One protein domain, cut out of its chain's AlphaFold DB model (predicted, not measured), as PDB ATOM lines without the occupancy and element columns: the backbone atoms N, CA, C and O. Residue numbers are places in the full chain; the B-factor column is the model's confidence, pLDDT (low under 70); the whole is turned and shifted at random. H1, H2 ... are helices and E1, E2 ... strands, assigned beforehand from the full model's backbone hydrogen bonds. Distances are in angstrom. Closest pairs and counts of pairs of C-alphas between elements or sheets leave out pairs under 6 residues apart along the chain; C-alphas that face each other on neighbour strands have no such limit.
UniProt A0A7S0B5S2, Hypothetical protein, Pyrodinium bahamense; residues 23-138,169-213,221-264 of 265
ATOM      1  N   ILE A  23     309.124   6.031  46.289       51.03
ATOM      2  CA  ILE A  23     309.197   6.696  47.595       51.03
ATOM      3  C   ILE A  23     310.595   6.527  48.194       51.03
ATOM      4  O   ILE A  23     311.188   7.521  48.610       51.03
ATOM      5  N   TRP A  24     311.168   5.323  48.165       48.59
ATOM      6  CA  TRP A  24     312.527   5.078  48.653       48.59
ATOM      7  C   TRP A  24     313.589   5.796  47.827       48.59
ATOM      8  O   TRP A  24     314.490   6.393  48.411       48.59
ATOM      9  N   HIS A  25     313.444   5.859  46.502       55.19
ATOM     10  CA  HIS A  25     314.310   6.684  45.660       55.19
ATOM     11  C   HIS A  25     314.227   8.170  46.016       55.19
ATOM     12  O   HIS A  25     315.254   8.843  46.057       55.19
ATOM     13  N   ARG A  26     313.031   8.691  46.313       53.12
ATOM     14  CA  ARG A  26     312.863  10.079  46.773       53.12
ATOM     15  C   ARG A  26     313.475  10.308  48.151       53.12
ATOM     16  O   ARG A  26     314.137  11.320  48.343       53.12
ATOM     17  N   ILE A  27     313.285   9.385  49.091       52.81
ATOM     18  CA  ILE A  27     313.860   9.469  50.441       52.81
ATOM     19  C   ILE A  27     315.387   9.395  50.371       52.81
ATOM     20  O   ILE A  27     316.057  10.233  50.969       52.81
ATOM     21  N   ALA A  28     315.938   8.461  49.595       55.97
ATOM     22  CA  ALA A  28     317.367   8.369  49.339       55.97
ATOM     23  C   ALA A  28     317.876   9.667  48.703       55.97
ATOM     24  O   ALA A  28     318.755  10.298  49.275       55.97
ATOM     25  N   ALA A  29     317.275  10.148  47.612       57.12
ATOM     26  CA  ALA A  29     317.664  11.414  46.989       57.12
ATOM     27  C   ALA A  29     317.592  12.612  47.959       57.12
ATOM     28  O   ALA A  29     318.462  13.476  47.921       57.12
ATOM     29  N   CYS A  30     316.608  12.652  48.864       56.06
ATOM     30  CA  CYS A  30     316.503  13.683  49.900       56.06
ATOM     31  C   CYS A  30     317.608  13.583  50.961       56.06
ATOM     32  O   CYS A  30     318.204  14.606  51.300       56.06
ATOM     33  N   LEU A  31     317.893  12.384  51.479       55.50
ATOM     34  CA  LEU A  31     318.950  12.147  52.474       55.50
ATOM     35  C   LEU A  31     320.342  12.415  51.888       55.50
ATOM     36  O   LEU A  31     321.162  13.074  52.522       55.50
ATOM     37  N   HIS A  32     320.579  11.985  50.651       62.41
ATOM     38  CA  HIS A  32     321.832  12.230  49.936       62.41
ATOM     39  C   HIS A  32     321.954  13.701  49.546       62.41
ATOM     40  O   HIS A  32     323.015  14.297  49.694       62.41
ATOM     41  N   GLY A  33     320.844  14.332  49.150       61.72
ATOM     42  CA  GLY A  33     320.768  15.775  49.003       61.72
ATOM     43  C   GLY A  33     321.189  16.487  50.292       61.72
ATOM     44  O   GLY A  33     321.999  17.397  50.233       61.72
ATOM     45  N   HIS A  34     320.736  16.040  51.465       58.53
ATOM     46  CA  HIS A  34     321.162  16.618  52.747       58.53
ATOM     47  C   HIS A  34     322.651  16.407  53.046       58.53
ATOM     48  O   HIS A  34     323.290  17.322  53.563       58.53
ATOM     49  N   GLU A  35     323.231  15.259  52.697       62.84
ATOM     50  CA  GLU A  35     324.674  15.032  52.840       62.84
ATOM     51  C   GLU A  35     325.485  15.968  51.928       62.84
ATOM     52  O   GLU A  35     326.425  16.628  52.379       62.84
ATOM     53  N   LEU A  36     325.077  16.098  50.664       61.09
ATOM     54  CA  LEU A  36     325.698  16.996  49.692       61.09
ATOM     55  C   LEU A  36     325.513  18.468  50.076       61.09
ATOM     56  O   LEU A  36     326.454  19.252  49.963       61.09
ATOM     57  N   LEU A  37     324.343  18.841  50.603       58.19
ATOM     58  CA  LEU A  37     324.084  20.152  51.206       58.19
ATOM     59  C   LEU A  37     324.980  20.384  52.424       58.19
ATOM     60  O   LEU A  37     325.494  21.485  52.584       58.19
ATOM     61  N   GLY A  38     325.226  19.363  53.248       58.53
ATOM     62  CA  GLY A  38     326.176  19.417  54.359       58.53
ATOM     63  C   GLY A  38     327.603  19.685  53.880       58.53
ATOM     64  O   GLY A  38     328.277  20.573  54.401       58.53
ATOM     65  N   ARG A  39     328.048  18.999  52.822       61.62
ATOM     66  CA  ARG A  39     329.360  19.235  52.196       61.62
ATOM     67  C   ARG A  39     329.446  20.624  51.550       61.62
ATOM     68  O   ARG A  39     330.434  21.325  51.754       61.62
ATOM     69  N   LEU A  40     328.400  21.076  50.857       57.41
ATOM     70  CA  LEU A  40     328.284  22.441  50.319       57.41
ATOM     71  C   LEU A  40     328.300  23.507  51.422       57.41
ATOM     72  O   LEU A  40     328.976  24.529  51.284       57.41
ATOM     73  N   ALA A  41     327.598  23.266  52.529       53.97
ATOM     74  CA  ALA A  41     327.556  24.148  53.688       53.97
ATOM     75  C   ALA A  41     328.934  24.273  54.348       53.97
ATOM     76  O   ALA A  41     329.338  25.381  54.708       53.97
ATOM     77  N   MET A  42     329.700  23.176  54.417       55.44
ATOM     78  CA  MET A  42     331.101  23.213  54.853       55.44
ATOM     79  C   MET A  42     332.002  23.999  53.888       55.44
ATOM     80  O   MET A  42     332.962  24.636  54.321       55.44
ATOM     81  N   LEU A  43     331.690  24.011  52.587       52.09
ATOM     82  CA  LEU A  43     332.437  24.777  51.583       52.09
ATOM     83  C   LEU A  43     332.045  26.269  51.548       52.09
ATOM     84  O   LEU A  43     332.837  27.101  51.091       52.09
ATOM     85  N   SER A  44     330.862  26.651  52.045       50.19
ATOM     86  CA  SER A  44     330.437  28.053  52.164       50.19
ATOM     87  C   SER A  44     329.232  28.241  53.099       50.19
ATOM     88  O   SER A  44     328.094  27.960  52.724       50.19
ATOM     89  N   ALA A  45     329.453  28.887  54.251       51.06
ATOM     90  CA  ALA A  45     328.391  29.294  55.181       51.06
ATOM     91  C   ALA A  45     327.316  30.195  54.529       51.06
ATOM     92  O   ALA A  45     326.130  30.059  54.814       51.06
ATOM     93  N   ASN A  46     327.709  31.047  53.574       50.09
ATOM     94  CA  ASN A  46     326.777  31.897  52.821       50.09
ATOM     95  C   ASN A  46     325.887  31.101  51.845       50.09
ATOM     96  O   ASN A  46     324.819  31.571  51.478       50.09
ATOM     97  N   HIS A  47     326.318  29.903  51.431       49.44
ATOM     98  CA  HIS A  47     325.533  29.029  50.548       49.44
ATOM     99  C   HIS A  47     324.557  28.180  51.354       49.44
ATOM    100  O   HIS A  47     323.424  28.005  50.925       49.44
ATOM    101  N   ALA A  48     324.957  27.728  52.546       52.16
ATOM    102  CA  ALA A  48     324.050  27.072  53.481       52.16
ATOM    103  C   ALA A  48     322.821  27.948  53.774       52.16
ATOM    104  O   ALA A  48     321.701  27.460  53.710       52.16
ATOM    105  N   ALA A  49     323.023  29.250  54.004       51.97
ATOM    106  CA  ALA A  49     321.933  30.199  54.241       51.97
ATOM    107  C   ALA A  49     320.972  30.340  53.041       51.97
ATOM    108  O   ALA A  49     319.765  30.390  53.243       51.97
ATOM    109  N   LEU A  50     321.487  30.340  51.804       50.47
ATOM    110  CA  LEU A  50     320.671  30.386  50.578       50.47
ATOM    111  C   LEU A  50     319.908  29.076  50.317       50.47
ATOM    112  O   LEU A  50     318.801  29.098  49.795       50.47
ATOM    113  N   LEU A  51     320.496  27.935  50.681       49.41
ATOM    114  CA  LEU A  51     319.899  26.611  50.486       49.41
ATOM    115  C   LEU A  51     318.851  26.275  51.565       49.41
ATOM    116  O   LEU A  51     317.912  25.531  51.287       49.41
ATOM    117  N   MET A  52     318.993  26.837  52.772       48.88
ATOM    118  CA  MET A  52     318.070  26.647  53.901       48.88
ATOM    119  C   MET A  52     316.682  27.256  53.658       48.88
ATOM    120  O   MET A  52     315.701  26.679  54.118       48.88
ATOM    121  N   ASP A  53     316.586  28.373  52.930       46.06
ATOM    122  CA  ASP A  53     315.298  29.036  52.663       46.06
ATOM    123  C   ASP A  53     314.495  28.371  51.534       46.06
ATOM    124  O   ASP A  53     313.268  28.462  51.516       46.06
ATOM    125  N   GLU A  54     315.151  27.668  50.602       44.91
ATOM    126  CA  GLU A  54     314.464  27.092  49.440       44.91
ATOM    127  C   GLU A  54     314.376  25.564  49.439       44.91
ATOM    128  O   GLU A  54     313.497  25.038  48.757       44.91
ATOM    129  N   GLY A  55     315.241  24.827  50.153       48.12
ATOM    130  CA  GLY A  55     315.202  23.354  50.248       48.12
ATOM    131  C   GLY A  55     315.168  22.605  48.905       48.12
ATOM    132  O   GLY A  55     314.957  21.393  48.866       48.12
ATOM    133  N   CYS A  56     315.335  23.311  47.788       54.66
ATOM    134  CA  CYS A  56     315.064  22.818  46.459       54.66
ATOM    135  C   CYS A  56     316.280  23.079  45.582       54.66
ATOM    136  O   CYS A  56     316.752  24.200  45.420       54.66
ATOM    137  N   TRP A  57     316.758  22.011  44.954       64.69
ATOM    138  CA  TRP A  57     317.858  22.004  43.991       64.69
ATOM    139  C   TRP A  57     317.546  22.775  42.698       64.69
ATOM    140  O   TRP A  57     318.210  22.583  41.687       64.69
ATOM    141  N   ARG A  58     316.537  23.656  42.709       68.44
ATOM    142  CA  ARG A  58     316.172  24.518  41.586       68.44
ATOM    143  C   ARG A  58     317.252  25.548  41.304       68.44
ATOM    144  O   ARG A  58     317.381  25.946  40.153       68.44
ATOM    145  N   THR A  59     318.030  25.935  42.306       69.38
ATOM    146  CA  THR A  59     319.128  26.884  42.149       69.38
ATOM    147  C   THR A  59     320.447  26.221  42.523       69.38
ATOM    148  O   THR A  59     320.668  25.872  43.679       69.38
ATOM    149  N   LEU A  60     321.343  26.074  41.549       74.19
ATOM    150  CA  LEU A  60     322.736  25.712  41.776       74.19
ATOM    151  C   LEU A  60     323.580  26.987  41.736       74.19
ATOM    152  O   LEU A  60     324.013  27.431  40.671       74.19
ATOM    153  N   ALA A  61     323.794  27.566  42.913       70.88
ATOM    154  CA  ALA A  61     324.788  28.605  43.130       70.88
ATOM    155  C   ALA A  61     326.059  27.969  43.713       70.88
ATOM    156  O   ALA A  61     325.969  27.109  44.593       70.88
ATOM    157  N   MET A  62     327.236  28.347  43.206       67.56
ATOM    158  CA  MET A  62     328.511  27.807  43.698       67.56
ATOM    159  C   MET A  62     329.261  28.774  44.623       67.56
ATOM    160  O   MET A  62     329.236  29.991  44.411       67.56
ATOM    161  N   PRO A  63     329.982  28.241  45.634       60.66
ATOM    162  CA  PRO A  63     330.738  29.034  46.598       60.66
ATOM    163  C   PRO A  63     331.726  29.979  45.922       60.66
ATOM    164  O   PRO A  63     332.391  29.622  44.955       60.66
ATOM    165  N   ALA A  64     331.887  31.176  46.487       60.50
ATOM    166  CA  ALA A  64     332.942  32.078  46.053       60.50
ATOM    167  C   ALA A  64     334.321  31.451  46.329       60.50
ATOM    168  O   ALA A  64     334.594  30.973  47.434       60.50
ATOM    169  N   GLY A  65     335.201  31.496  45.330       68.62
ATOM    170  CA  GLY A  65     336.596  31.085  45.453       68.62
ATOM    171  C   GLY A  65     336.974  29.984  44.456       68.62
ATOM    172  O   GLY A  65     336.374  28.909  44.469       68.62
ATOM    173  N   PRO A  66     338.018  30.190  43.641       71.12
ATOM    174  CA  PRO A  66     338.287  29.345  42.481       71.12
ATOM    175  C   PRO A  66     338.609  27.891  42.824       71.12
ATOM    176  O   PRO A  66     338.155  26.982  42.135       71.12
ATOM    177  N   LYS A  67     339.328  27.660  43.930       74.00
ATOM    178  CA  LYS A  67     339.626  26.305  44.420       74.00
ATOM    179  C   LYS A  67     338.364  25.552  44.840       74.00
ATOM    180  O   LYS A  67     338.252  24.360  44.592       74.00
ATOM    181  N   ARG A  68     337.413  26.251  45.468       72.25
ATOM    182  CA  ARG A  68     336.162  25.649  45.953       72.25
ATOM    183  C   ARG A  68     335.239  25.305  44.795       72.25
ATOM    184  O   ARG A  68     334.699  24.210  44.775       72.25
ATOM    185  N   VAL A  69     335.115  26.213  43.824       75.06
ATOM    186  CA  VAL A  69     334.365  25.969  42.586       75.06
ATOM    187  C   VAL A  69     334.962  24.790  41.818       75.06
ATOM    188  O   VAL A  69     334.233  23.876  41.454       75.06
ATOM    189  N   GLY A  70     336.285  24.774  41.625       75.88
ATOM    190  CA  GLY A  70     336.968  23.680  40.932       75.88
ATOM    191  C   GLY A  70     336.779  22.331  41.625       75.88
ATOM    192  O   GLY A  70     336.399  21.362  40.974       75.88
ATOM    193  N   TYR A  71     336.974  22.279  42.945       77.06
ATOM    194  CA  TYR A  71     336.782  21.060  43.731       77.06
ATOM    195  C   TYR A  71     335.334  20.560  43.694       77.06
ATOM    196  O   TYR A  71     335.095  19.372  43.510       77.06
ATOM    197  N   LEU A  72     334.361  21.466  43.808       75.50
ATOM    198  CA  LEU A  72     332.952  21.103  43.734       75.50
ATOM    199  C   LEU A  72     332.579  20.572  42.345       75.50
ATOM    200  O   LEU A  72     331.953  19.526  42.253       75.50
ATOM    201  N   LEU A  73     333.002  21.241  41.269       77.31
ATOM    202  CA  LEU A  73     332.787  20.749  39.905       77.31
ATOM    203  C   LEU A  73     333.414  19.365  39.701       77.31
ATOM    204  O   LEU A  73     332.801  18.494  39.090       77.31
ATOM    205  N   TRP A  74     334.609  19.140  40.243       82.06
ATOM    206  CA  TRP A  74     335.271  17.842  40.193       82.06
ATOM    207  C   TRP A  74     334.496  16.758  40.957       82.06
ATOM    208  O   TRP A  74     334.255  15.689  40.397       82.06
ATOM    209  N   LEU A  75     334.025  17.040  42.176       74.69
ATOM    210  CA  LEU A  75     333.164  16.119  42.927       74.69
ATOM    211  C   LEU A  75     331.893  15.785  42.136       74.69
ATOM    212  O   LEU A  75     331.571  14.618  41.935       74.69
ATOM    213  N   MET A  76     331.211  16.812  41.626       73.69
ATOM    214  CA  MET A  76     329.931  16.681  40.929       73.69
ATOM    215  C   MET A  76     330.016  15.883  39.629       73.69
ATOM    216  O   MET A  76     329.062  15.206  39.255       73.69
ATOM    217  N   LEU A  77     331.130  16.000  38.908       76.75
ATOM    218  CA  LEU A  77     331.263  15.459  37.555       76.75
ATOM    219  C   LEU A  77     332.125  14.203  37.487       76.75
ATOM    220  O   LEU A  77     332.049  13.476  36.494       76.75
ATOM    221  N   ARG A  78     332.952  13.947  38.507       76.81
ATOM    222  CA  ARG A  78     333.879  12.812  38.534       76.81
ATOM    223  C   ARG A  78     333.653  11.893  39.718       76.81
ATOM    224  O   ARG A  78     333.220  10.771  39.492       76.81
ATOM    225  N   GLU A  79     333.951  12.334  40.937       74.50
ATOM    226  CA  GLU A  79     333.946  11.414  42.087       74.50
ATOM    227  C   GLU A  79     332.548  10.931  42.463       74.50
ATOM    228  O   GLU A  79     332.353   9.755  42.744       74.50
ATOM    229  N   GLU A  80     331.564  11.824  42.432       72.75
ATOM    230  CA  GLU A  80     330.217  11.569  42.943       72.75
ATOM    231  C   GLU A  80     329.156  11.729  41.853       72.75
ATOM    232  O   GLU A  80     327.987  11.996  42.131       72.75
ATOM    233  N   ARG A  81     329.544  11.563  40.584       74.06
ATOM    234  CA  ARG A  81     328.683  11.836  39.424       74.06
ATOM    235  C   ARG A  81     327.310  11.172  39.515       74.06
ATOM    236  O   ARG A  81     326.306  11.801  39.191       74.06
ATOM    237  N   GLU A  82     327.260   9.916  39.946       72.25
ATOM    238  CA  GLU A  82     326.009   9.159  40.075       72.25
ATOM    239  C   GLU A  82     325.059   9.775  41.113       72.25
ATOM    240  O   GLU A  82     323.845   9.772  40.918       72.25
ATOM    241  N   LEU A  83     325.609  10.376  42.173       68.50
ATOM    242  CA  LEU A  83     324.847  11.047  43.227       68.50
ATOM    243  C   LEU A  83     324.333  12.414  42.769       68.50
ATOM    244  O   LEU A  83     323.205  12.802  43.072       68.50
ATOM    245  N   TRP A  84     325.154  13.144  42.015       70.88
ATOM    246  CA  TRP A  84     324.829  14.495  41.565       70.88
ATOM    247  C   TRP A  84     323.943  14.528  40.327       70.88
ATOM    248  O   TRP A  84     323.196  15.493  40.154       70.88
ATOM    249  N   ALA A  85     323.970  13.494  39.484       74.06
ATOM    250  CA  ALA A  85     323.205  13.477  38.246       74.06
ATOM    251  C   ALA A  85     321.701  13.746  38.474       74.06
ATOM    252  O   ALA A  85     321.205  14.710  37.889       74.06
ATOM    253  N   PRO A  86     320.959  13.039  39.352       71.62
ATOM    254  CA  PRO A  86     319.527  13.301  39.547       71.62
ATOM    255  C   PRO A  86     319.213  14.707  40.078       71.62
ATOM    256  O   PRO A  86     318.128  15.234  39.826       71.62
ATOM    257  N   LEU A  87     320.144  15.316  40.817       70.56
ATOM    258  CA  LEU A  87     320.008  16.671  41.355       70.56
ATOM    259  C   LEU A  87     320.263  17.719  40.273       70.56
ATOM    260  O   LEU A  87     319.497  18.669  40.149       70.56
ATOM    261  N   LEU A  88     321.279  17.504  39.434       73.31
ATOM    262  CA  LEU A  88     321.589  18.351  38.282       73.31
ATOM    263  C   LEU A  88     320.427  18.437  37.284       73.31
ATOM    264  O   LEU A  88     320.219  19.492  36.690       73.31
ATOM    265  N   HIS A  89     319.621  17.379  37.152       73.88
ATOM    266  CA  HIS A  89     318.405  17.395  36.326       73.88
ATOM    267  C   HIS A  89     317.276  18.260  36.915       73.88
ATOM    268  O   HIS A  89     316.350  18.641  36.202       73.88
ATOM    269  N   GLN A  90     317.328  18.578  38.212       71.50
ATOM    270  CA  GLN A  90     316.331  19.415  38.890       71.50
ATOM    271  C   GLN A  90     316.709  20.902  38.895       71.50
ATOM    272  O   GLN A  90     315.875  21.742  39.251       71.50
ATOM    273  N   VAL A  91     317.939  21.229  38.486       75.69
ATOM    274  CA  VAL A  91     318.449  22.599  38.436       75.69
ATOM    275  C   VAL A  91     317.695  23.395  37.379       75.69
ATOM    276  O   VAL A  91     317.662  23.046  36.203       75.69
ATOM    277  N   GLN A  92     317.102  24.506  37.807       80.12
ATOM    278  CA  GLN A  92     316.430  25.482  36.949       80.12
ATOM    279  C   GLN A  92     317.294  26.725  36.726       80.12
ATOM    280  O   GLN A  92     317.214  27.351  35.669       80.12
ATOM    281  N   LEU A  93     318.109  27.086  37.712       79.38
ATOM    282  CA  LEU A  93     318.982  28.246  37.703       79.38
ATOM    283  C   LEU A  93     320.404  27.808  38.042       79.38
ATOM    284  O   LEU A  93     320.657  27.299  39.128       79.38
ATOM    285  N   LEU A  94     321.328  28.030  37.115       82.88
ATOM    286  CA  LEU A  94     322.761  27.852  37.328       82.88
ATOM    287  C   LEU A  94     323.399  29.236  37.489       82.88
ATOM    288  O   LEU A  94     323.388  29.996  36.524       82.88
ATOM    289  N   ASP A  95     323.926  29.574  38.670       81.19
ATOM    290  CA  ASP A  95     324.653  30.835  38.917       81.19
ATOM    291  C   ASP A  95     326.067  30.551  39.429       81.19
ATOM    292  O   ASP A  95     326.284  30.119  40.564       81.19
ATOM    293  N   LEU A  96     327.052  30.771  38.565       81.88
ATOM    294  CA  LEU A  96     328.452  30.476  38.824       81.88
ATOM    295  C   LEU A  96     329.298  31.740  38.718       81.88
ATOM    296  O   LEU A  96     329.150  32.539  37.795       81.88
ATOM    297  N   ASN A  97     330.268  31.872  39.617       82.56
ATOM    298  CA  ASN A  97     331.301  32.899  39.547       82.56
ATOM    299  C   ASN A  97     332.675  32.231  39.479       82.56
ATOM    300  O   ASN A  97     333.103  31.591  40.438       82.56
ATOM    301  N   LEU A  98     333.367  32.398  38.351       81.44
ATOM    302  CA  LEU A  98     334.637  31.728  38.061       81.44
ATOM    303  C   LEU A  98     335.864  32.620  38.238       81.44
ATOM    304  O   LEU A  98     336.925  32.357  37.665       81.44
ATOM    305  N   GLN A  99     335.743  33.692  39.016       84.44
ATOM    306  CA  GLN A  99     336.865  34.588  39.232       84.44
ATOM    307  C   GLN A  99     338.096  33.830  39.755       84.44
ATOM    308  O   GLN A  99     338.080  33.255  40.843       84.44
ATOM    309  N   GLY A 100     339.184  33.890  38.984       76.50
ATOM    310  CA  GLY A 100     340.463  33.273  39.335       76.50
ATOM    311  C   GLY A 100     340.505  31.751  39.175       76.50
ATOM    312  O   GLY A 100     341.416  31.129  39.720       76.50
ATOM    313  N   CYS A 101     339.530  31.139  38.493       80.12
ATOM    314  CA  CYS A 101     339.530  29.701  38.227       80.12
ATOM    315  C   CYS A 101     340.706  29.282  37.336       80.12
ATOM    316  O   CYS A 101     341.189  30.042  36.493       80.12
ATOM    317  N   THR A 102     341.160  28.051  37.551       82.56
ATOM    318  CA  THR A 102     342.246  27.426  36.797       82.56
ATOM    319  C   THR A 102     341.725  26.719  35.546       82.56
ATOM    320  O   THR A 102     340.514  26.564  35.365       82.56
ATOM    321  N   ALA A 103     342.639  26.281  34.678       80.88
ATOM    322  CA  ALA A 103     342.299  25.576  33.444       80.88
ATOM    323  C   ALA A 103     341.476  24.300  33.705       80.88
ATOM    324  O   ALA A 103     340.455  24.091  33.050       80.88
ATOM    325  N   GLY A 104     341.837  23.495  34.708       79.25
ATOM    326  CA  GLY A 104     341.107  22.283  35.080       79.25
ATOM    327  C   GLY A 104     339.688  22.564  35.572       79.25
ATOM    328  O   GLY A 104     338.748  21.889  35.157       79.25
ATOM    329  N   ALA A 105     339.498  23.617  36.376       79.62
ATOM    330  CA  ALA A 105     338.166  24.038  36.812       79.62
ATOM    331  C   ALA A 105     337.279  24.465  35.628       79.62
ATOM    332  O   ALA A 105     336.086  24.156  35.608       79.62
ATOM    333  N   LEU A 106     337.856  25.129  34.622       82.12
ATOM    334  CA  LEU A 106     337.139  25.443  33.384       82.12
ATOM    335  C   LEU A 106     336.828  24.197  32.554       82.12
ATOM    336  O   LEU A 106     335.727  24.107  32.017       82.12
ATOM    337  N   GLY A 107     337.743  23.228  32.489       80.94
ATOM    338  CA  GLY A 107     337.498  21.937  31.841       80.94
ATOM    339  C   GLY A 107     336.301  21.210  32.454       80.94
ATOM    340  O   GLY A 107     335.407  20.764  31.742       80.94
ATOM    341  N   HIS A 108     336.210  21.191  33.784       82.06
ATOM    342  CA  HIS A 108     335.047  20.636  34.471       82.06
ATOM    343  C   HIS A 108     333.766  21.425  34.187       82.06
ATOM    344  O   HIS A 108     332.723  20.833  33.933       82.06
ATOM    345  N   LEU A 109     333.810  22.757  34.159       83.94
ATOM    346  CA  LEU A 109     332.624  23.527  33.780       83.94
ATOM    347  C   LEU A 109     332.183  23.233  32.337       83.94
ATOM    348  O   LEU A 109     330.986  23.143  32.064       83.94
ATOM    349  N   ARG A 110     333.127  23.074  31.414       83.94
ATOM    350  CA  ARG A 110     332.826  22.661  30.046       83.94
ATOM    351  C   ARG A 110     332.102  21.310  30.027       83.94
ATOM    352  O   ARG A 110     331.064  21.203  29.376       83.94
ATOM    353  N   ASP A 111     332.588  20.325  30.780       80.94
ATOM    354  CA  ASP A 111     331.934  19.015  30.914       80.94
ATOM    355  C   ASP A 111     330.528  19.134  31.527       80.94
ATOM    356  O   ASP A 111     329.593  18.441  31.111       80.94
ATOM    357  N   LEU A 112     330.344  20.044  32.491       82.69
ATOM    358  CA  LEU A 112     329.030  20.337  33.058       82.69
ATOM    359  C   LEU A 112     328.079  20.851  31.972       82.69
ATOM    360  O   LEU A 112     327.010  20.274  31.788       82.69
ATOM    361  N   LEU A 113     328.463  21.900  31.242       83.06
ATOM    362  CA  LEU A 113     327.591  22.560  30.266       83.06
ATOM    363  C   LEU A 113     327.298  21.707  29.027       83.06
ATOM    364  O   LEU A 113     326.183  21.761  28.516       83.06
ATOM    365  N   LEU A 114     328.279  20.950  28.527       80.31
ATOM    366  CA  LEU A 114     328.127  20.168  27.297       80.31
ATOM    367  C   LEU A 114     327.551  18.768  27.526       80.31
ATOM    368  O   LEU A 114     326.987  18.196  26.591       80.31
ATOM    369  N   HIS A 115     327.743  18.182  28.714       78.00
ATOM    370  CA  HIS A 115     327.521  16.743  28.906       78.00
ATOM    371  C   HIS A 115     326.697  16.364  30.135       78.00
ATOM    372  O   HIS A 115     326.199  15.240  30.181       78.00
ATOM    373  N   SER A 116     326.557  17.246  31.129       71.50
ATOM    374  CA  SER A 116     326.006  16.841  32.435       71.50
ATOM    375  C   SER A 116     324.792  17.649  32.881       71.50
ATOM    376  O   SER A 116     323.979  17.149  33.655       71.50
ATOM    377  N   LEU A 117     324.649  18.886  32.409       71.69
ATOM    378  CA  LEU A 117     323.496  19.722  32.696       71.69
ATOM    379  C   LEU A 117     322.343  19.361  31.747       71.69
ATOM    380  O   LEU A 117     322.499  19.390  30.525       71.69
ATOM    381  N   ALA A 118     321.174  19.059  32.308       65.25
ATOM    382  CA  ALA A 118     319.971  18.769  31.536       65.25
ATOM    383  C   ALA A 118     319.401  20.062  30.919       65.25
ATOM    384  O   ALA A 118     318.586  20.776  31.507       65.25
ATOM    385  N   LEU A 119     319.865  20.389  29.711       65.06
ATOM    386  CA  LEU A 119     319.362  21.505  28.898       65.06
ATOM    387  C   LEU A 119     318.067  21.151  28.134       65.06
ATOM    388  O   LEU A 119     317.578  21.935  27.324       65.06
ATOM    389  N   ASP A 120     317.483  19.983  28.410       63.50
ATOM    390  CA  ASP A 120     316.251  19.454  27.810       63.50
ATOM    391  C   ASP A 120     314.974  20.219  28.219       63.50
ATOM    392  O   ASP A 120     313.916  20.063  27.602       63.50
ATOM    393  N   GLY A 121     315.072  21.119  29.199       61.25
ATOM    394  CA  GLY A 121     314.014  22.053  29.584       61.25
ATOM    395  C   GLY A 121     313.851  22.247  31.090       61.25
ATOM    396  O   GLY A 121     313.064  23.111  31.488       61.25
ATOM    397  N   GLY A 122     314.576  21.481  31.913       71.62
ATOM    398  CA  GLY A 122     314.656  21.707  33.360       71.62
ATOM    399  C   GLY A 122     315.331  23.039  33.687       71.62
ATOM    400  O   GLY A 122     314.761  23.869  34.401       71.62
ATOM    401  N   VAL A 123     316.491  23.289  33.075       80.12
ATOM    402  CA  VAL A 123     317.235  24.545  33.220       80.12
ATOM    403  C   VAL A 123     316.528  25.667  32.464       80.12
ATOM    404  O   VAL A 123     316.280  25.574  31.268       80.12
ATOM    405  N   ARG A 124     316.217  26.754  33.171       81.25
ATOM    406  CA  ARG A 124     315.555  27.955  32.640       81.25
ATOM    407  C   ARG A 124     316.495  29.147  32.514       81.25
ATOM    408  O   ARG A 124     316.246  30.030  31.691       81.25
ATOM    409  N   ARG A 125     317.533  29.192  33.353       85.12
ATOM    410  CA  ARG A 125     318.496  30.290  33.435       85.12
ATOM    411  C   ARG A 125     319.900  29.765  33.697       85.12
ATOM    412  O   ARG A 125     320.118  29.005  34.636       85.12
ATOM    413  N   VAL A 126     320.853  30.230  32.901       87.56
ATOM    414  CA  VAL A 126     322.282  30.002  33.099       87.56
ATOM    415  C   VAL A 126     322.981  31.345  33.184       87.56
ATOM    416  O   VAL A 126     322.865  32.188  32.297       87.56
ATOM    417  N   ARG A 127     323.720  31.534  34.266       87.56
ATOM    418  CA  ARG A 127     324.570  32.682  34.516       87.56
ATOM    419  C   ARG A 127     325.924  32.170  34.966       87.56
ATOM    420  O   ARG A 127     326.059  31.581  36.028       87.56
ATOM    421  N   VAL A 128     326.939  32.414  34.157       88.50
ATOM    422  CA  VAL A 128     328.321  32.099  34.506       88.50
ATOM    423  C   VAL A 128     329.126  33.371  34.319       88.50
ATOM    424  O   VAL A 128     329.291  33.857  33.207       88.50
ATOM    425  N   CYS A 129     329.576  33.953  35.419       87.25
ATOM    426  CA  CYS A 129     330.264  35.236  35.437       87.25
ATOM    427  C   CYS A 129     331.767  35.064  35.654       87.25
ATOM    428  O   CYS A 129     332.217  34.121  36.313       87.25
ATOM    429  N   ARG A 130     332.534  36.046  35.169       86.19
ATOM    430  CA  ARG A 130     333.984  36.173  35.372       86.19
ATOM    431  C   ARG A 130     334.767  34.947  34.901       86.19
ATOM    432  O   ARG A 130     335.741  34.558  35.539       86.19
ATOM    433  N   ILE A 131     334.354  34.359  33.781       86.81
ATOM    434  CA  ILE A 131     335.077  33.270  33.123       86.81
ATOM    435  C   ILE A 131     336.392  33.854  32.590       86.81
ATOM    436  O   ILE A 131     336.334  34.717  31.710       86.81
ATOM    437  N   PRO A 132     337.566  33.458  33.109       83.88
ATOM    438  CA  PRO A 132     338.822  34.050  32.682       83.88
ATOM    439  C   PRO A 132     339.106  33.698  31.220       83.88
ATOM    440  O   PRO A 132     339.038  32.540  30.817       83.88
ATOM    441  N   VAL A 133     339.464  34.715  30.439       80.62
ATOM    442  CA  VAL A 133     339.911  34.573  29.044       80.62
ATOM    443  C   VAL A 133     341.219  33.779  28.987       80.62
ATOM    444  O   VAL A 133     341.440  32.991  28.072       80.62
ATOM    445  N   ARG A 134     342.072  33.970  30.001       77.94
ATOM    446  CA  ARG A 134     343.315  33.229  30.227       77.94
ATOM    447  C   ARG A 134     343.287  32.640  31.635       77.94
ATOM    448  O   ARG A 134     343.593  33.366  32.585       77.94
ATOM    449  N   PRO A 135     342.864  31.378  31.804       76.31
ATOM    450  CA  PRO A 135     342.892  30.744  33.112       76.31
ATOM    451  C   PRO A 135     344.336  30.556  33.585       76.31
ATOM    452  O   PRO A 135     345.256  30.376  32.786       76.31
ATOM    453  N   ALA A 136     344.529  30.567  34.902       77.12
ATOM    454  CA  ALA A 136     345.810  30.179  35.475       77.12
ATOM    455  C   ALA A 136     346.062  28.676  35.230       77.12
ATOM    456  O   ALA A 136     345.106  27.889  35.275       77.12
ATOM    457  N   PRO A 137     347.319  28.255  35.001       74.06
ATOM    458  CA  PRO A 137     347.653  26.837  34.955       74.06
ATOM    459  C   PRO A 137     347.334  26.177  36.303       74.06
ATOM    460  O   PRO A 137     347.434  26.813  37.355       74.06
ATOM    461  N   ASP A 138     346.946  24.904  36.276       69.81
ATOM    462  CA  ASP A 138     346.676  24.152  37.498       69.81
ATOM    463  C   ASP A 138     347.978  23.927  38.283       69.81
ATOM    464  O   ASP A 138     348.911  23.321  37.753       69.81
ATOM    465  N   PHE A 169     338.796  30.392  25.840       59.91
ATOM    466  CA  PHE A 169     337.523  30.418  26.491       59.91
ATOM    467  C   PHE A 169     337.013  29.017  26.800       59.91
ATOM    468  O   PHE A 169     337.542  28.014  26.345       59.91
ATOM    469  N   LEU A 170     336.002  28.942  27.650       58.69
ATOM    470  CA  LEU A 170     335.384  27.699  28.097       58.69
ATOM    471  C   LEU A 170     335.144  26.666  26.974       58.69
ATOM    472  O   LEU A 170     335.083  25.468  27.245       58.69
ATOM    473  N   LEU A 171     334.967  27.160  25.745       68.69
ATOM    474  CA  LEU A 171     334.602  26.432  24.547       68.69
ATOM    475  C   LEU A 171     335.296  27.070  23.336       68.69
ATOM    476  O   LEU A 171     335.248  28.294  23.184       68.69
ATOM    477  N   ASP A 172     335.867  26.257  22.450       76.81
ATOM    478  CA  ASP A 172     336.264  26.726  21.120       76.81
ATOM    479  C   ASP A 172     335.034  27.134  20.271       76.81
ATOM    480  O   ASP A 172     333.882  27.005  20.696       76.81
ATOM    481  N   ALA A 173     335.239  27.655  19.056       78.25
ATOM    482  CA  ALA A 173     334.119  28.084  18.208       78.25
ATOM    483  C   ALA A 173     333.119  26.948  17.908       78.25
ATOM    484  O   ALA A 173     331.909  27.175  17.830       78.25
ATOM    485  N   LEU A 174     333.611  25.717  17.758       80.62
ATOM    486  CA  LEU A 174     332.791  24.544  17.474       80.62
ATOM    487  C   LEU A 174     331.945  24.168  18.694       80.62
ATOM    488  O   LEU A 174     330.735  23.970  18.577       80.62
ATOM    489  N   GLU A 175     332.582  24.105  19.854       83.56
ATOM    490  CA  GLU A 175     332.005  23.780  21.152       83.56
ATOM    491  C   GLU A 175     331.011  24.849  21.604       83.56
ATOM    492  O   GLU A 175     329.957  24.518  22.143       83.56
ATOM    493  N   LEU A 176     331.281  26.126  21.328       85.19
ATOM    494  CA  LEU A 176     330.342  27.211  21.588       85.19
ATOM    495  C   LEU A 176     329.118  27.097  20.681       85.19
ATOM    496  O   LEU A 176     327.993  27.268  21.146       85.19
ATOM    497  N   GLY A 177     329.317  26.758  19.405       83.44
ATOM    498  CA  GLY A 177     328.218  26.466  18.490       83.44
ATOM    499  C   GLY A 177     327.385  25.267  18.954       83.44
ATOM    500  O   GLY A 177     326.159  25.296  18.861       83.44
ATOM    501  N   GLN A 178     328.030  24.238  19.504       84.50
ATOM    502  CA  GLN A 178     327.362  23.080  20.095       84.50
ATOM    503  C   GLN A 178     326.580  23.450  21.361       84.50
ATOM    504  O   GLN A 178     325.406  23.098  21.462       84.50
ATOM    505  N   LEU A 179     327.184  24.192  22.294       86.06
ATOM    506  CA  LEU A 179     326.497  24.687  23.487       86.06
ATOM    507  C   LEU A 179     325.283  25.527  23.091       86.06
ATOM    508  O   LEU A 179     324.189  25.319  23.610       86.06
ATOM    509  N   ARG A 180     325.458  26.447  22.138       87.19
ATOM    510  CA  ARG A 180     324.373  27.297  21.655       87.19
ATOM    511  C   ARG A 180     323.230  26.475  21.060       87.19
ATOM    512  O   ARG A 180     322.070  26.811  21.300       87.19
ATOM    513  N   TRP A 181     323.550  25.415  20.319       84.38
ATOM    514  CA  TRP A 181     322.570  24.480  19.771       84.38
ATOM    515  C   TRP A 181     321.829  23.702  20.867       84.38
ATOM    516  O   TRP A 181     320.604  23.641  20.838       84.38
ATOM    517  N   PHE A 182     322.526  23.200  21.893       82.81
ATOM    518  CA  PHE A 182     321.866  22.601  23.063       82.81
ATOM    519  C   PHE A 182     320.972  23.602  23.802       82.81
ATOM    520  O   PHE A 182     319.921  23.246  24.327       82.81
ATOM    521  N   MET A 183     321.345  24.879  23.776       85.44
ATOM    522  CA  MET A 183     320.564  25.983  24.315       85.44
ATOM    523  C   MET A 183     319.537  26.548  23.317       85.44
ATOM    524  O   MET A 183     319.117  27.696  23.454       85.44
ATOM    525  N   ALA A 184     319.072  25.779  22.325       83.56
ATOM    526  CA  ALA A 184     318.104  26.262  21.331       83.56
ATOM    527  C   ALA A 184     316.811  26.834  21.943       83.56
ATOM    528  O   ALA A 184     316.199  27.730  21.363       83.56
ATOM    529  N   ARG A 185     316.411  26.350  23.127       82.25
ATOM    530  CA  ARG A 185     315.231  26.825  23.874       82.25
ATOM    531  C   ARG A 185     315.467  28.145  24.619       82.25
ATOM    532  O   ARG A 185     314.505  28.796  25.023       82.25
ATOM    533  N   PHE A 186     316.724  28.552  24.783       85.81
ATOM    534  CA  PHE A 186     317.115  29.818  25.388       85.81
ATOM    535  C   PHE A 186     317.019  30.912  24.323       85.81
ATOM    536  O   PHE A 186     317.845  31.012  23.411       85.81
ATOM    537  N   ARG A 187     315.939  31.695  24.414       82.75
ATOM    538  CA  ARG A 187     315.657  32.821  23.513       82.75
ATOM    539  C   ARG A 187     316.609  33.985  23.744       82.75
ATOM    540  O   ARG A 187     316.879  34.736  22.815       82.75
ATOM    541  N   TYR A 188     317.127  34.104  24.959       87.25
ATOM    542  CA  TYR A 188     318.228  34.986  25.278       87.25
ATOM    543  C   TYR A 188     319.486  34.153  25.494       87.25
ATOM    544  O   TYR A 188     319.500  33.262  26.337       87.25
ATOM    545  N   PHE A 189     320.541  34.455  24.747       89.81
ATOM    546  CA  PHE A 189     321.868  33.882  24.929       89.81
ATOM    547  C   PHE A 189     322.889  34.965  24.602       89.81
ATOM    548  O   PHE A 189     322.836  35.552  23.527       89.81
ATOM    549  N   ARG A 190     323.793  35.279  25.529       90.25
ATOM    550  CA  ARG A 190     324.837  36.281  25.327       90.25
ATOM    551  C   ARG A 190     326.140  35.895  25.986       90.25
ATOM    552  O   ARG A 190     326.165  35.503  27.154       90.25
ATOM    553  N   LEU A 191     327.221  36.113  25.248       90.69
ATOM    554  CA  LEU A 191     328.566  36.183  25.792       90.69
ATOM    555  C   LEU A 191     329.047  37.622  25.677       90.69
ATOM    556  O   LEU A 191     329.025  38.219  24.601       90.69
ATOM    557  N   ARG A 192     329.497  38.188  26.793       89.88
ATOM    558  CA  ARG A 192     329.989  39.566  26.832       89.88
ATOM    559  C   ARG A 192     331.227  39.688  27.708       89.88
ATOM    560  O   ARG A 192     331.332  38.947  28.684       89.88
ATOM    561  N   PRO A 193     332.130  40.636  27.426       89.06
ATOM    562  CA  PRO A 193     333.214  40.954  28.341       89.06
ATOM    563  C   PRO A 193     332.665  41.248  29.740       89.06
ATOM    564  O   PRO A 193     331.673  41.962  29.903       89.06
ATOM    565  N   SER A 194     333.309  40.675  30.750       87.56
ATOM    566  CA  SER A 194     333.032  40.993  32.144       87.56
ATOM    567  C   SER A 194     333.631  42.359  32.489       87.56
ATOM    568  O   SER A 194     334.519  42.859  31.798       87.56
ATOM    569  N   ALA A 195     333.212  42.953  33.608       78.31
ATOM    570  CA  ALA A 195     333.763  44.233  34.074       78.31
ATOM    571  C   ALA A 195     335.287  44.188  34.337       78.31
ATOM    572  O   ALA A 195     335.944  45.225  34.374       78.31
ATOM    573  N   SER A 196     335.862  42.995  34.527       69.69
ATOM    574  CA  SER A 196     337.313  42.793  34.565       69.69
ATOM    575  C   SER A 196     337.866  42.537  33.161       69.69
ATOM    576  O   SER A 196     337.403  41.614  32.493       69.69
ATOM    577  N   ALA A 197     338.916  43.267  32.774       62.25
ATOM    578  CA  ALA A 197     339.464  43.359  31.411       62.25
ATOM    579  C   ALA A 197     339.900  42.045  30.717       62.25
ATOM    580  O   ALA A 197     340.268  42.080  29.551       62.25
ATOM    581  N   MET A 198     339.880  40.896  31.402       81.00
ATOM    582  CA  MET A 198     340.298  39.590  30.864       81.00
ATOM    583  C   MET A 198     339.343  38.464  31.282       81.00
ATOM    584  O   MET A 198     339.768  37.346  31.578       81.00
ATOM    585  N   ALA A 199     338.046  38.755  31.355       86.31
ATOM    586  CA  ALA A 199     337.029  37.747  31.615       86.31
ATOM    587  C   ALA A 199     335.770  37.992  30.780       86.31
ATOM    588  O   ALA A 199     335.567  39.082  30.251       86.31
ATOM    589  N   VAL A 200     334.911  36.983  30.697       89.25
ATOM    590  CA  VAL A 200     333.633  37.022  29.978       89.25
ATOM    591  C   VAL A 200     332.536  36.508  30.903       89.25
ATOM    592  O   VAL A 200     332.774  35.659  31.766       89.25
ATOM    593  N   ASP A 201     331.330  37.009  30.697       90.06
ATOM    594  CA  ASP A 201     330.116  36.501  31.310       90.06
ATOM    595  C   ASP A 201     329.262  35.803  30.240       90.06
ATOM    596  O   ASP A 201     329.019  36.364  29.169       90.06
ATOM    597  N   LEU A 202     328.794  34.594  30.549       91.19
ATOM    598  CA  LEU A 202     327.781  33.855  29.801       91.19
ATOM    599  C   LEU A 202     326.428  34.026  30.496       91.19
ATOM    600  O   LEU A 202     326.289  33.740  31.689       91.19
ATOM    601  N   LEU A 203     325.427  34.456  29.734       90.62
ATOM    602  CA  LEU A 203     324.048  34.607  30.179       90.62
ATOM    603  C   LEU A 203     323.123  33.902  29.191       90.62
ATOM    604  O   LEU A 203     323.172  34.197  28.002       90.62
ATOM    605  N   ALA A 204     322.261  33.011  29.670       89.81
ATOM    606  CA  ALA A 204     321.240  32.377  28.850       89.81
ATOM    607  C   ALA A 204     319.919  32.248  29.614       89.81
ATOM    608  O   ALA A 204     319.900  31.771  30.749       89.81
ATOM    609  N   GLU A 205     318.803  32.642  28.997       89.00
ATOM    610  CA  GLU A 205     317.455  32.565  29.573       89.00
ATOM    611  C   GLU A 205     316.404  32.129  28.533       89.00
ATOM    612  O   GLU A 205     316.486  32.465  27.352       89.00
ATOM    613  N   HIS A 206     315.377  31.389  28.968       83.00
ATOM    614  CA  HIS A 206     314.222  31.041  28.119       83.00
ATOM    615  C   HIS A 206     313.326  32.251  27.767       83.00
ATOM    616  O   HIS A 206     312.562  32.182  26.805       83.00
ATOM    617  N   GLY A 207     313.390  33.338  28.544       67.44
ATOM    618  CA  GLY A 207     312.573  34.544  28.360       67.44
ATOM    619  C   GLY A 207     313.134  35.532  27.328       67.44
ATOM    620  O   GLY A 207     314.270  35.377  26.877       67.44
ATOM    621  N   PRO A 208     312.349  36.555  26.935       58.56
ATOM    622  CA  PRO A 208     312.857  37.647  26.110       58.56
ATOM    623  C   PRO A 208     313.993  38.389  26.843       58.56
ATOM    624  O   PRO A 208     313.977  38.441  28.077       58.56
ATOM    625  N   PRO A 209     314.967  38.965  26.114       54.84
ATOM    626  CA  PRO A 209     316.071  39.709  26.714       54.84
ATOM    627  C   PRO A 209     315.556  40.784  27.681       54.84
ATOM    628  O   PRO A 209     314.598  41.491  27.344       54.84
ATOM    629  N   PRO A 210     316.195  40.982  28.847       53.34
ATOM    630  CA  PRO A 210     315.955  42.170  29.650       53.34
ATOM    631  C   PRO A 210     316.480  43.388  28.880       53.34
ATOM    632  O   PRO A 210     317.682  43.618  28.856       53.34
ATOM    633  N   GLY A 211     315.558  44.104  28.224       55.50
ATOM    634  CA  GLY A 211     315.720  45.412  27.581       55.50
ATOM    635  C   GLY A 211     317.109  45.715  27.023       55.50
ATOM    636  O   GLY A 211     317.923  46.301  27.728       55.50
ATOM    637  N   ASP A 212     317.338  45.403  25.746       54.62
ATOM    638  CA  ASP A 212     318.491  45.924  25.011       54.62
ATOM    639  C   ASP A 212     318.044  46.804  23.835       54.62
ATOM    640  O   ASP A 212     316.974  46.569  23.260       54.62
ATOM    641  N   PRO A 213     318.834  47.842  23.506       44.41
ATOM    642  CA  PRO A 213     318.474  48.858  22.536       44.41
ATOM    643  C   PRO A 213     318.372  48.244  21.143       44.41
ATOM    644  O   PRO A 213     319.174  47.392  20.761       44.41
ATOM    645  N   ASP A 221     322.219  39.073   6.716       84.88
ATOM    646  CA  ASP A 221     321.815  37.672   6.855       84.88
ATOM    647  C   ASP A 221     321.310  37.457   8.296       84.88
ATOM    648  O   ASP A 221     322.031  37.805   9.240       84.88
ATOM    649  N   PRO A 222     320.082  36.943   8.506       84.56
ATOM    650  CA  PRO A 222     319.523  36.765   9.844       84.56
ATOM    651  C   PRO A 222     320.403  35.887  10.748       84.56
ATOM    652  O   PRO A 222     320.438  36.111  11.959       84.56
ATOM    653  N   VAL A 223     321.166  34.949  10.174       87.88
ATOM    654  CA  VAL A 223     322.126  34.109  10.908       87.88
ATOM    655  C   VAL A 223     323.254  34.954  11.492       87.88
ATOM    656  O   VAL A 223     323.596  34.829  12.669       87.88
ATOM    657  N   GLU A 224     323.826  35.832  10.673       88.25
ATOM    658  CA  GLU A 224     324.913  36.722  11.078       88.25
ATOM    659  C   GLU A 224     324.416  37.790  12.057       88.25
ATOM    660  O   GLU A 224     325.085  38.083  13.047       88.25
ATOM    661  N   ALA A 225     323.210  38.323  11.841       86.75
ATOM    662  CA  ALA A 225     322.580  39.272  12.754       86.75
ATOM    663  C   ALA A 225     322.360  38.667  14.152       86.75
ATOM    664  O   ALA A 225     322.653  39.324  15.156       86.75
ATOM    665  N   LEU A 226     321.903  37.410  14.232       87.69
ATOM    666  CA  LEU A 226     321.763  36.692  15.499       87.69
ATOM    667  C   LEU A 226     323.127  36.495  16.171       87.69
ATOM    668  O   LEU A 226     323.299  36.887  17.323       87.69
ATOM    669  N   ALA A 227     324.114  35.964  15.445       89.19
ATOM    670  CA  ALA A 227     325.451  35.730  15.990       89.19
ATOM    671  C   ALA A 227     326.107  37.022  16.510       89.19
ATOM    672  O   ALA A 227     326.687  37.031  17.593       89.19
ATOM    673  N   LEU A 228     325.962  38.141  15.793       90.31
ATOM    674  CA  LEU A 228     326.448  39.450  16.238       90.31
ATOM    675  C   LEU A 228     325.688  39.980  17.457       90.31
ATOM    676  O   LEU A 228     326.292  40.605  18.325       90.31
ATOM    677  N   THR A 229     324.388  39.713  17.561       88.81
ATOM    678  CA  THR A 229     323.598  40.101  18.739       88.81
ATOM    679  C   THR A 229     324.027  39.322  19.985       88.81
ATOM    680  O   THR A 229     324.065  39.878  21.082       88.81
ATOM    681  N   GLU A 230     324.360  38.040  19.830       90.38
ATOM    682  CA  GLU A 230     324.720  37.156  20.943       90.38
ATOM    683  C   GLU A 230     326.208  37.253  21.339       90.38
ATOM    684  O   GLU A 230     326.538  37.138  22.523       90.38
ATOM    685  N   LEU A 231     327.102  37.486  20.371       90.38
ATOM    686  CA  LEU A 231     328.561  37.392  20.534       90.38
ATOM    687  C   LEU A 231     329.321  38.673  20.169       90.38
ATOM    688  O   LEU A 231     330.506  38.779  20.474       90.38
ATOM    689  N   GLY A 232     328.686  39.658  19.528       88.25
ATOM    690  CA  GLY A 232     329.367  40.836  18.970       88.25
ATOM    691  C   GLY A 232     330.112  41.680  20.004       88.25
ATOM    692  O   GLY A 232     331.142  42.269  19.693       88.25
ATOM    693  N   ALA A 233     329.658  41.682  21.261       88.69
ATOM    694  CA  ALA A 233     330.350  42.369  22.353       88.69
ATOM    695  C   ALA A 233     331.770  41.820  22.604       88.69
ATOM    696  O   ALA A 233     332.633  42.540  23.116       88.69
ATOM    697  N   LEU A 234     332.032  40.564  22.226       87.88
ATOM    698  CA  LEU A 234     333.343  39.935  22.353       87.88
ATOM    699  C   LEU A 234     334.392  40.563  21.429       87.88
ATOM    700  O   LEU A 234     335.570  40.456  21.739       87.88
ATOM    701  N   ALA A 235     334.001  41.291  20.379       87.75
ATOM    702  CA  ALA A 235     334.936  42.001  19.500       87.75
ATOM    703  C   ALA A 235     335.830  43.021  20.237       87.75
ATOM    704  O   ALA A 235     336.845  43.453  19.705       87.75
ATOM    705  N   SER A 236     335.458  43.415  21.459       87.31
ATOM    706  CA  SER A 236     336.273  44.285  22.317       87.31
ATOM    707  C   SER A 236     337.401  43.562  23.070       87.31
ATOM    708  O   SER A 236     338.242  44.220  23.684       87.31
ATOM    709  N   LEU A 237     337.430  42.226  23.054       85.12
ATOM    710  CA  LEU A 237     338.530  41.434  23.604       85.12
ATOM    711  C   LEU A 237     339.756  41.505  22.673       85.12
ATOM    712  O   LEU A 237     339.597  41.696  21.470       85.12
ATOM    713  N   PRO A 238     340.983  41.340  23.199       82.50
ATOM    714  CA  PRO A 238     342.202  41.404  22.383       82.50
ATOM    715  C   PRO A 238     342.215  40.330  21.286       82.50
ATOM    716  O   PRO A 238     341.803  39.219  21.557       82.50
ATOM    717  N   ASP A 239     342.775  40.576  20.098       80.00
ATOM    718  CA  ASP A 239     342.780  39.600  18.980       80.00
ATOM    719  C   ASP A 239     343.474  38.265  19.280       80.00
ATOM    720  O   ASP A 239     343.192  37.243  18.648       80.00
ATOM    721  N   GLU A 240     344.364  38.252  20.270       76.94
ATOM    722  CA  GLU A 240     344.966  37.036  20.819       76.94
ATOM    723  C   GLU A 240     343.901  36.104  21.428       76.94
ATOM    724  O   GLU A 240     344.116  34.898  21.516       76.94
ATOM    725  N   ALA A 241     342.743  36.662  21.802       73.75
ATOM    726  CA  ALA A 241     341.514  35.952  22.135       73.75
ATOM    727  C   ALA A 241     340.961  35.143  20.938       73.75
ATOM    728  O   ALA A 241     340.366  34.077  21.058       73.75
ATOM    729  N   PHE A 242     341.157  35.714  19.759       76.06
ATOM    730  CA  PHE A 242     340.716  35.290  18.436       76.06
ATOM    731  C   PHE A 242     341.455  34.119  17.794       76.06
ATOM    732  O   PHE A 242     340.986  33.572  16.800       76.06
ATOM    733  N   GLY A 243     342.682  33.832  18.239       70.31
ATOM    734  CA  GLY A 243     343.624  33.064  17.418       70.31
ATOM    735  C   GLY A 243     343.866  33.691  16.032       70.31
ATOM    736  O   GLY A 243     344.077  32.963  15.067       70.31
ATOM    737  N   GLY A 244     343.805  35.027  15.920       70.19
ATOM    738  CA  GLY A 244     343.933  35.744  14.640       70.19
ATOM    739  C   GLY A 244     342.802  36.727  14.309       70.19
ATOM    740  O   GLY A 244     342.724  37.178  13.170       70.19
ATOM    741  N   GLY A 245     341.950  37.060  15.287       84.06
ATOM    742  CA  GLY A 245     340.939  38.121  15.193       84.06
ATOM    743  C   GLY A 245     339.487  37.642  15.285       84.06
ATOM    744  O   GLY A 245     339.143  36.528  14.877       84.06
ATOM    745  N   PHE A 246     338.620  38.507  15.820       86.38
ATOM    746  CA  PHE A 246     337.206  38.204  16.077       86.38
ATOM    747  C   PHE A 246     336.436  37.792  14.814       86.38
ATOM    748  O   PHE A 246     335.687  36.820  14.851       86.38
ATOM    749  N   ASP A 247     336.650  38.464  13.681       87.81
ATOM    750  CA  ASP A 247     335.894  38.198  12.448       87.81
ATOM    751  C   ASP A 247     336.135  36.790  11.887       87.81
ATOM    752  O   ASP A 247     335.214  36.140  11.386       87.81
ATOM    753  N   GLY A 248     337.377  36.302  11.961       87.19
ATOM    754  CA  GLY A 248     337.729  34.949  11.529       87.19
ATOM    755  C   GLY A 248     337.090  33.893  12.427       87.19
ATOM    756  O   GLY A 248     336.491  32.930  11.939       87.19
ATOM    757  N   TRP A 249     337.148  34.122  13.739       87.25
ATOM    758  CA  TRP A 249     336.501  33.273  14.732       87.25
ATOM    759  C   TRP A 249     334.975  33.266  14.574       87.25
ATOM    760  O   TRP A 249     334.372  32.194  14.519       87.25
ATOM    761  N   LEU A 250     334.346  34.428  14.380       88.31
ATOM    762  CA  LEU A 250     332.907  34.544  14.151       88.31
ATOM    763  C   LEU A 250     332.494  33.775  12.893       88.31
ATOM    764  O   LEU A 250     331.569  32.969  12.943       88.31
ATOM    765  N   LYS A 251     333.218  33.923  11.777       88.75
ATOM    766  CA  LYS A 251     332.939  33.159  10.548       88.75
ATOM    767  C   LYS A 251     332.974  31.647  10.765       88.75
ATOM    768  O   LYS A 251     332.186  30.934  10.145       88.75
ATOM    769  N   SER A 252     333.841  31.156  11.652       87.31
ATOM    770  CA  SER A 252     333.927  29.725  11.963       87.31
ATOM    771  C   SER A 252     332.705  29.185  12.722       87.31
ATOM    772  O   SER A 252     332.391  28.001  12.590       87.31
ATOM    773  N   ILE A 253     331.965  30.037  13.447       86.75
ATOM    774  CA  ILE A 253     330.771  29.633  14.208       86.75
ATOM    775  C   ILE A 253     329.462  29.756  13.413       86.75
ATOM    776  O   ILE A 253     328.504  29.031  13.695       86.75
ATOM    777  N   LEU A 254     329.412  30.617  12.387       89.06
ATOM    778  CA  LEU A 254     328.202  30.878  11.591       89.06
ATOM    779  C   LEU A 254     327.518  29.612  11.035       89.06
ATOM    780  O   LEU A 254     326.289  29.544  11.103       89.06
ATOM    781  N   PRO A 255     328.232  28.568  10.555       88.81
ATOM    782  CA  PRO A 255     327.581  27.333  10.112       88.81
ATOM    783  C   PRO A 255     326.721  26.668  11.199       88.81
ATOM    784  O   PRO A 255     325.685  26.080  10.889       88.81
ATOM    785  N   ARG A 256     327.106  26.779  12.479       85.62
ATOM    786  CA  ARG A 256     326.332  26.242  13.611       85.62
ATOM    787  C   ARG A 256     325.106  27.092  13.923       85.62
ATOM    788  O   ARG A 256     324.048  26.533  14.186       85.62
ATOM    789  N   TYR A 257     325.218  28.414  13.813       85.38
ATOM    790  CA  TYR A 257     324.066  29.314  13.930       85.38
ATOM    791  C   TYR A 257     323.055  29.092  12.806       85.38
ATOM    792  O   TYR A 257     321.851  29.124  13.044       85.38
ATOM    793  N   LYS A 258     323.525  28.778  11.596       88.25
ATOM    794  CA  LYS A 258     322.645  28.412  10.484       88.25
ATOM    795  C   LYS A 258     321.841  27.144  10.790       88.25
ATOM    796  O   LYS A 258     320.635  27.126  10.572       88.25
ATOM    797  N   LEU A 259     322.493  26.114  11.341       85.00
ATOM    798  CA  LEU A 259     321.818  24.887  11.785       85.00
ATOM    799  C   LEU A 259     320.809  25.155  12.912       85.00
ATOM    800  O   LEU A 259     319.701  24.625  12.879       85.00
ATOM    801  N   LEU A 260     321.168  25.995  13.885       83.12
ATOM    802  CA  LEU A 260     320.268  26.416  14.961       83.12
ATOM    803  C   LEU A 260     319.011  27.103  14.413       83.12
ATOM    804  O   LEU A 260     317.901  26.754  14.802       83.12
ATOM    805  N   MET A 261     319.174  28.068  13.507       80.94
ATOM    806  CA  MET A 261     318.035  28.775  12.923       80.94
ATOM    807  C   MET A 261     317.133  27.837  12.123       80.94
ATOM    808  O   MET A 261     315.918  27.913  12.264       80.94
ATOM    809  N   SER A 262     317.708  26.891  11.373       81.69
ATOM    810  CA  SER A 262     316.913  25.880  10.665       81.69
ATOM    811  C   SER A 262     316.137  24.936  11.588       81.69
ATOM    812  O   SER A 262     315.195  24.304  11.137       81.69
ATOM    813  N   SER A 263     316.505  24.825  12.872       76.44
ATOM    814  CA  SER A 263     315.740  24.040  13.850       76.44
ATOM    815  C   SER A 263     314.660  24.854  14.573       76.44
ATOM    816  O   SER A 263     314.047  24.349  15.512       76.44
ATOM    817  N   TRP A 264     314.482  26.131  14.225       72.56
ATOM    818  CA  TRP A 264     313.433  27.000  14.771       72.56
ATOM    819  C   TRP A 264     312.253  27.206  13.815       72.56
ATOM    820  O   TRP A 264     311.236  27.745  14.256       72.56
TER     821      TRP A 264
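What this domain is: This is residues 23 to 138, 169 to 213 and 221 to 264 of the 265 residues of the protein "Hypothetical protein" of Pyrodinium bahamense (UniProt A0A7S0B5S2). The model is a nearly flat, five-stranded sheet with a row of helices, H3, H5 and H6, on one side of it, of which H5 alone grazes the sheet; H4 makes a corner with H3, H9 continues the row beyond the E4 edge, and no named helix covers the other face. The hairpin of H1 and H2 stands at the E1 edge, with residues 23 to 28 of H1 sticking out, and H7 lies beside the E4 edge, where H9 packs on it and short H8 makes a corner with H9. The printed part has 205 residues, in the order H1 H2 E1 H3 H4 E2 H5 E3 H6 E4 E5 H7 H8 H9, and its class is mixed, helices and strands. The mixed sheet runs E1 E2 E3 E5 E4, with E1, E2 and E3 parallel and E5 antiparallel to E3 and E4. The whole is compact, with a radius of gyration of the C-alphas of 17.6 A and spans of 53 by 38 by 30 A.

Where its parts are: Start with the sheet: find C-alpha 125 at (318.496, 30.290, 33.435), where E3, residues 125 to 132, begins its 20.7 A. Beside it look for E2, residues 93 to 97, and E5, residues 199 to 205, 20.4 A long; the edge strands are E1, residues 59 to 61, and E4, residues 188 to 193. Next find C-alpha 23 at (309.197, 6.696, 47.595), from which H1 runs 29.7 A to residue 43; H2, residues 45 to 54, follows. H3 is residues 66 to 79, H4 residues 81 to 88, H5 residues 103 to 116 and H6 residues 173 to 182. H7, residues 222 to 236, is 22.2 A long, H8 is residues 239 to 242, and H9 runs 24.4 A from residue 246 to C-alpha 262 at (316.913, 25.880, 10.665), with a kink of 42 degrees near residue 253.

How they stand to each other: Between E2 and E3 look for N 96 and O 127, 2.8 A apart, and between E1 and E2 for N 60 and O 93, 2.8 A. E3 and E5 have N 128 and O 202 at 2.9 A, and the hairpin of E4 and E5 has N 190 and O 203 at 2.8 A. E1, H3 H4, E2 and E2, H5, E3 are strand-helix-strand units, parallel neighbour strands with helices between, both with right-handed crossovers. H5 only grazes the sheet, with residues 103 to 113. H5 touches H3 at a steep tilt of 45 degrees, the same way; the C-alphas of Gly 70 and Ala 105, their closest, are 4.3 A apart. H6 touches H9 at a shallow tilt of 27 degrees, the same way, closest at the C-alphas of Gly 177 and Arg 256, 5.2 A. H7 is on the sheet but over none of its strands, and its closest C-alpha pair with E4 is Arg 190 and Glu 230, 4.5 A. H1 and H2 form a helical hairpin, in which H1 touches H2 with residues 37 to 41 alone, closest at the C-alphas of Ala 41 and Ala 48, 4.6 A. Every O i to N i+4 pair is within hydrogen-bond range in H1, H3, H5 and H6, against 3 of 6 in H2, 2 of 4 in H4, 7 of 11 in H7 and 11 of 13 in H9; H8 is too short for such a pair.

The domain as a whole: The C-alphas of Ile 23 and Gly 244, the two farthest apart, are 56.0 A from each other. Residues 139 to 168 are not printed, with 15.6 A between C-alphas 138 and 169, and neither are residues 214 to 220, with 19.5 A between C-alphas 213 and 221. Of the links that are printed whole, none is long. The mean pLDDT of the printed part is 74.9, and 59 residues are under 70, among them residues 23 to 59 and 207 to 213.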